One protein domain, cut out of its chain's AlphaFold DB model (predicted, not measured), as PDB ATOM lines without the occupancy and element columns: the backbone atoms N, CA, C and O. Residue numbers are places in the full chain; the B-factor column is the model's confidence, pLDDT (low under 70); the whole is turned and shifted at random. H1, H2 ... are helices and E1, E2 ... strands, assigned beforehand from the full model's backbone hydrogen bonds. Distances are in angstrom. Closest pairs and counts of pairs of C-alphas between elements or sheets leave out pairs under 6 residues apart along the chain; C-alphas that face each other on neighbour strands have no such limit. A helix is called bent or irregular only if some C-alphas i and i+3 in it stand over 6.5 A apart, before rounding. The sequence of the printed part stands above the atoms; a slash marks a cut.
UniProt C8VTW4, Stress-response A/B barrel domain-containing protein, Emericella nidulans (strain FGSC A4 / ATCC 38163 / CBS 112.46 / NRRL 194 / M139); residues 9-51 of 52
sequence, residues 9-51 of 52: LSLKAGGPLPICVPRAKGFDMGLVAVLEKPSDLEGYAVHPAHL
ATOM      1  N   LEU A   9      74.701  29.909 117.299       82.06
ATOM      2  CA  LEU A   9      76.058  30.212 117.757       82.06
ATOM      3  C   LEU A   9      76.839  31.050 116.747       82.06
ATOM      4  O   LEU A   9      77.564  31.972 117.116       82.06
ATOM      5  N   SER A  10      76.716  30.738 115.456       80.56
ATOM      6  CA  SER A  10      77.374  31.524 114.413       80.56
ATOM      7  C   SER A  10      76.668  31.398 113.070       80.56
ATOM      8  O   SER A  10      76.084  30.364 112.753       80.56
ATOM      9  N   LEU A  11      76.754  32.463 112.278       83.12
ATOM     10  CA  LEU A  11      76.305  32.501 110.895       83.12
ATOM     11  C   LEU A  11      77.440  33.077 110.054       83.12
ATOM     12  O   LEU A  11      77.873  34.204 110.292       83.12
ATOM     13  N   LYS A  12      77.939  32.306 109.089       83.88
ATOM     14  CA  LYS A  12      78.949  32.757 108.129       83.88
ATOM     15  C   LYS A  12      78.366  32.687 106.729       83.88
ATOM     16  O   LYS A  12      77.935  31.622 106.302       83.88
ATOM     17  N   ALA A  13      78.382  33.814 106.034       86.00
ATOM     18  CA  ALA A  13      78.037  33.911 104.624       86.00
ATOM     19  C   ALA A  13      79.278  34.360 103.852       86.00
ATOM     20  O   ALA A  13      80.016  35.231 104.318       86.00
ATOM     21  N   GLY A  14      79.525  33.763 102.693       85.94
ATOM     22  CA  GLY A  14      80.661  34.138 101.861       85.94
ATOM     23  C   GLY A  14      80.597  33.526 100.473       85.94
ATOM     24  O   GLY A  14      79.922  32.522 100.248       85.94
ATOM     25  N   GLY A  15      81.313  34.147  99.541       86.44
ATOM     26  CA  GLY A  15      81.494  33.599  98.204       86.44
ATOM     27  C   GLY A  15      82.460  32.408  98.198       86.44
ATOM     28  O   GLY A  15      83.250  32.233  99.136       86.44
ATOM     29  N   PRO A  16      82.433  31.584  97.140       84.25
ATOM     30  CA  PRO A  16      83.419  30.536  96.954       84.25
ATOM     31  C   PRO A  16      84.819  31.146  96.848       84.25
ATOM     32  O   PRO A  16      85.029  32.181  96.213       84.25
ATOM     33  N   LEU A  17      85.804  30.477  97.448       85.38
ATOM     34  CA  LEU A  17      87.205  30.851  97.266       85.38
ATOM     35  C   LEU A  17      87.556  30.812  95.768       85.38
ATOM     36  O   LEU A  17      87.103  29.887  95.091       85.38
ATOM     37  N   PRO A  18      88.404  31.723  95.252       85.31
ATOM     38  CA  PRO A  18      88.708  31.809  93.819       85.31
ATOM     39  C   PRO A  18      89.143  30.477  93.187       85.31
ATOM     40  O   PRO A  18      88.718  30.130  92.090       85.31
ATOM     41  N   ILE A  19      89.924  29.674  93.916       88.69
ATOM     42  CA  ILE A  19      90.375  28.344  93.475       88.69
ATOM     43  C   ILE A  19      89.253  27.289  93.435       88.69
ATOM     44  O   ILE A  19      89.342  26.293  92.720       88.69
ATOM     45  N   CYS A  20      88.185  27.498  94.200       81.94
ATOM     46  CA  CYS A  20      87.037  26.603  94.302       81.94
ATOM     47  C   CYS A  20      85.893  26.985  93.354       81.94
ATOM     48  O   CYS A  20      84.942  26.215  93.254       81.94
ATOM     49  N   VAL A  21      85.982  28.105  92.628       82.50
ATOM     50  CA  VAL A  21      84.944  28.565  91.683       82.50
ATOM     51  C   VAL A  21      84.539  27.483  90.666       82.50
ATOM     52  O   VAL A  21      83.340  27.253  90.516       82.50
ATOM     53  N   PRO A  22      85.462  26.710  90.048       84.62
ATOM     54  CA  PRO A  22      85.068  25.635  89.128       84.62
ATOM     55  C   PRO A  22      84.281  24.501  89.806       84.62
ATOM     56  O   PRO A  22      83.510  23.795  89.164       84.62
ATOM     57  N   ARG A  23      84.475  24.312  91.117       85.62
ATOM     58  CA  ARG A  23      83.788  23.293  91.930       85.62
ATOM     59  C   ARG A  23      82.500  23.810  92.555       85.62
ATOM     60  O   ARG A  23      81.708  23.005  93.032       85.62
ATOM     61  N   ALA A  24      82.284  25.122  92.533       82.38
ATOM     62  CA  ALA A  24      81.101  25.751  93.092       82.38
ATOM     63  C   ALA A  24      79.837  25.467  92.260       82.38
ATOM     64  O   ALA A  24      78.756  25.822  92.693       82.38
ATOM     65  N   LYS A  25      79.938  24.793  91.100       84.88
ATOM     66  CA  LYS A  25      78.799  24.355  90.259       84.88
ATOM     67  C   LYS A  25      77.803  25.476  89.922       84.88
ATOM     68  O   LYS A  25      76.611  25.227  89.796       84.88
ATOM     69  N   GLY A  26      78.300  26.701  89.781       81.81
ATOM     70  CA  GLY A  26      77.466  27.875  89.519       81.81
ATOM     71  C   GLY A  26      76.829  28.505  90.762       81.81
ATOM     72  O   GLY A  26      76.168  29.522  90.617       81.81
ATOM     73  N   PHE A  27      77.053  27.960  91.963       84.81
ATOM     74  CA  PHE A  27      76.707  28.622  93.218       84.81
ATOM     75  C   PHE A  27      77.755  29.683  93.564       84.81
ATOM     76  O   PHE A  27      78.958  29.428  93.602       84.81
ATOM     77  N   ASP A  28      77.273  30.881  93.835       84.06
ATOM     78  CA  ASP A  28      78.026  32.110  94.057       84.06
ATOM     79  C   ASP A  28      78.113  32.494  95.541       84.06
ATOM     80  O   ASP A  28      78.967  33.295  95.922       84.06
ATOM     81  N   MET A  29      77.303  31.865  96.401       85.50
ATOM     82  CA  MET A  29      77.298  32.092  97.847       85.50
ATOM     83  C   MET A  29      77.097  30.791  98.634       85.50
ATOM     84  O   MET A  29      76.255  29.960  98.303       85.50
ATOM     85  N   GLY A  30      77.866  30.634  99.711       85.25
ATOM     86  CA  GLY A  30      77.685  29.605 100.729       85.25
ATOM     87  C   GLY A  30      77.310  30.227 102.069       85.25
ATOM     88  O   GLY A  30      77.843  31.271 102.452       85.25
ATOM     89  N   LEU A  31      76.404  29.567 102.790       86.25
ATOM     90  CA  LEU A  31      75.917  30.020 104.087       86.25
ATOM     91  C   LEU A  31      75.989  28.867 105.089       86.25
ATOM     92  O   LEU A  31      75.486  27.776 104.835       86.25
ATOM     93  N   VAL A  32      76.663  29.103 106.212       85.75
ATOM     94  CA  VAL A  32      76.891  28.111 107.266       85.75
ATOM     95  C   VAL A  32      76.346  28.662 108.576       85.75
ATOM     96  O   VAL A  32      76.887  29.625 109.122       85.75
ATOM     97  N   ALA A  33      75.279  28.037 109.065       86.31
ATOM     98  CA  ALA A  33      74.703  28.282 110.380       86.31
ATOM     99  C   ALA A  33      75.144  27.168 111.335       86.31
ATOM    100  O   ALA A  33      74.956  25.988 111.041       86.31
ATOM    101  N   VAL A  34      75.738  27.535 112.468       86.50
ATOM    102  CA  VAL A  34      76.082  26.596 113.542       86.50
ATOM    103  C   VAL A  34      75.089  26.797 114.673       86.50
ATOM    104  O   VAL A  34      75.020  27.887 115.248       86.50
ATOM    105  N   LEU A  35      74.331  25.745 114.965       86.88
ATOM    106  CA  LEU A  35      73.339  25.700 116.033       86.88
ATOM    107  C   LEU A  35      73.880  24.898 117.220       86.88
ATOM    108  O   LEU A  35      74.727  24.020 117.043       86.88
ATOM    109  N   GLU A  36      73.404  25.206 118.424       84.25
ATOM    110  CA  GLU A  36      73.843  24.547 119.655       84.25
ATOM    111  C   GLU A  36      73.272  23.129 119.784       84.25
ATOM    112  O   GLU A  36      74.010  22.196 120.110       84.25
ATOM    113  N   LYS A  37      71.973  22.942 119.506       87.06
ATOM    114  CA  LYS A  37      71.306  21.636 119.587       87.06
ATOM    115  C   LYS A  37      70.469  21.352 118.342       87.06
ATOM    116  O   LYS A  37      69.963  22.277 117.709       87.06
ATOM    117  N   PRO A  38      70.233  20.067 118.017       83.88
ATOM    118  CA  PRO A  38      69.357  19.691 116.909       83.88
ATOM    119  C   PRO A  38      67.930  20.231 117.052       83.88
ATOM    120  O   PRO A  38      67.308  20.562 116.056       83.88
ATOM    121  N   SER A  39      67.415  20.352 118.280       82.94
ATOM    122  CA  SER A  39      66.066  20.867 118.550       82.94
ATOM    123  C   SER A  39      65.893  22.352 118.211       82.94
ATOM    124  O   SER A  39      64.773  22.793 117.977       82.94
ATOM    125  N   ASP A  40      66.988  23.116 118.133       79.81
ATOM    126  CA  ASP A  40      66.949  24.542 117.794       79.81
ATOM    127  C   ASP A  40      66.805  24.779 116.274       79.81
ATOM    128  O   ASP A  40      66.561  25.907 115.843       79.81
ATOM    129  N   LEU A  41      66.912  23.723 115.446       81.12
ATOM    130  CA  LEU A  41      66.729  23.807 113.989       81.12
ATOM    131  C   LEU A  41      65.330  24.267 113.602       81.12
ATOM    132  O   LEU A  41      65.198  25.087 112.696       81.12
ATOM    133  N   GLU A  42      64.298  23.740 114.261       81.50
ATOM    134  CA  GLU A  42      62.910  24.080 113.936       81.50
ATOM    135  C   GLU A  42      62.651  25.561 114.209       81.50
ATOM    136  O   GLU A  42      62.123  26.265 113.350       81.50
ATOM    137  N   GLY A  43      63.118  26.051 115.364       81.00
ATOM    138  CA  GLY A  43      63.023  27.455 115.750       81.00
ATOM    139  C   GLY A  43      63.814  28.385 114.832       81.00
ATOM    140  O   GLY A  43      63.325  29.464 114.513       81.00
ATOM    141  N   TYR A  44      64.996  27.965 114.363       79.12
ATOM    142  CA  TYR A  44      65.758  28.690 113.345       79.12
ATOM    143  C   TYR A  44      64.995  28.737 112.015       79.12
ATOM    144  O   TYR A  44      64.765  29.817 111.490       79.12
ATOM    145  N   ALA A  45      64.506  27.607 111.500       80.00
ATOM    146  CA  ALA A  45      63.874  27.533 110.179       80.00
ATOM    147  C   ALA A  45      62.643  28.443 110.012       80.00
ATOM    148  O   ALA A  45      62.433  28.989 108.930       80.00
ATOM    149  N   VAL A  46      61.840  28.620 111.066       83.06
ATOM    150  CA  VAL A  46      60.620  29.448 111.024       83.06
ATOM    151  C   VAL A  46      60.808  30.842 111.621       83.06
ATOM    152  O   VAL A  46      59.837  31.590 111.745       83.06
ATOM    153  N   HIS A  47      62.030  31.217 112.020       76.81
ATOM    154  CA  HIS A  47      62.222  32.461 112.752       76.81
ATOM    155  C   HIS A  47      61.906  33.685 111.870       76.81
ATOM    156  O   HIS A  47      62.495  33.831 110.796       76.81
ATOM    157  N   PRO A  48      61.079  34.645 112.335       76.88
ATOM    158  CA  PRO A  48      60.722  35.839 111.559       76.88
ATOM    159  C   PRO A  48      61.931  36.718 111.199       76.88
ATOM    160  O   PRO A  48      61.885  37.469 110.235       76.88
ATOM    161  N   ALA A  49      63.049  36.571 111.915       75.19
ATOM    162  CA  ALA A  49      64.308  37.264 111.613       75.19
ATOM    163  C   ALA A  49      64.981  36.829 110.290       75.19
ATOM    164  O   ALA A  49      66.021  37.388 109.949       75.19
ATOM    165  N   HIS A  50      64.447  35.819 109.593       75.25
ATOM    166  CA  HIS A  50      64.847  35.448 108.230       75.25
ATOM    167  C   HIS A  50      64.068  36.190 107.136       75.25
ATOM    168  O   HIS A  50      64.489  36.153 105.984       75.25
ATOM    169  N   LEU A  51      62.935  36.811 107.483       71.31
ATOM    170  CA  LEU A  51      62.047  37.513 106.550       71.31
ATOM    171  C   LEU A  51      62.285  39.033 106.519       71.31
ATOM    172  O   LEU A  51      61.743  39.697 105.638       71.31
TER     173      LEU A  51
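AT A GLANCE: This is residues 9 to 51 of the 52 residues of the protein "Stress-response A/B barrel domain-containing protein" of Emericella nidulans (strain FGSC A4 / ATCC 38163 / CBS 112.46 / NRRL 194 / M139) (UniProt C8VTW4). A narrow two-strand ribbon, E1 beside E2, forms the middle of an elongated domain, with the short helix H1 sticking out beyond one end of it, in the stretch that joins the two strands, and the short helix H2 near the other end, so placed that the long axis runs from H1 past the ribbon to the link before H2. Residues 45 to 51 also stick out. The printed part has 43 residues, with two named strands and two named helices in the order E1, H1, E2, H2; the sheet's order is E1 - E2, antiparallel, and the class is mixed, helices and strands. The whole is only just loose, close to extended, with a radius of gyration of the C-alphas of 13.5 A, and elongated, spanning 35 by 22 by 14 A.

IN THESE COORDINATES: E1, residues 9 to 14, begins at C-alpha 9 (76.058, 30.212, 117.757) and is 17.0 A long. H1, residues 18 to 23, is 10.0 A long and irregular: C-alphas 19 and 22 are 7.4 A apart. E2, residues 30 to 35, is 16.4 A long. H2, residues 40 to 45, is 8.7 A long and ends at C-alpha 45 (63.874, 27.533, 110.179).

HOW THE PARTS SIT: E1 and E2 are antiparallel neighbours at 178 degrees. C-alphas 11 and 33 face each other at 4.5 A. N 30 and O 14, 2.8 A, and N 12 and O 32, 2.9 A, are within hydrogen-bond range. The closest C-alphas of E2 and H2, those of Leu 35 and Leu 41, are 7.2 A apart. H2 is apart from E1 and from H1. In H2 every O i to N i+4 pair is within hydrogen-bond range; in H1 0 of 2 are, beside 2 of 3 O i to N i+3 pairs.

THE WHOLE: The two C-alphas farthest apart, those of Ile 19 and Ser 39, are 35.7 A apart. The printed part has no cut. The links E1 to H1 and E2 to H2 are tight, H1 to E2 is short, and no link is long. The mean pLDDT of the printed part is 82.9, and no printed residue is under 70.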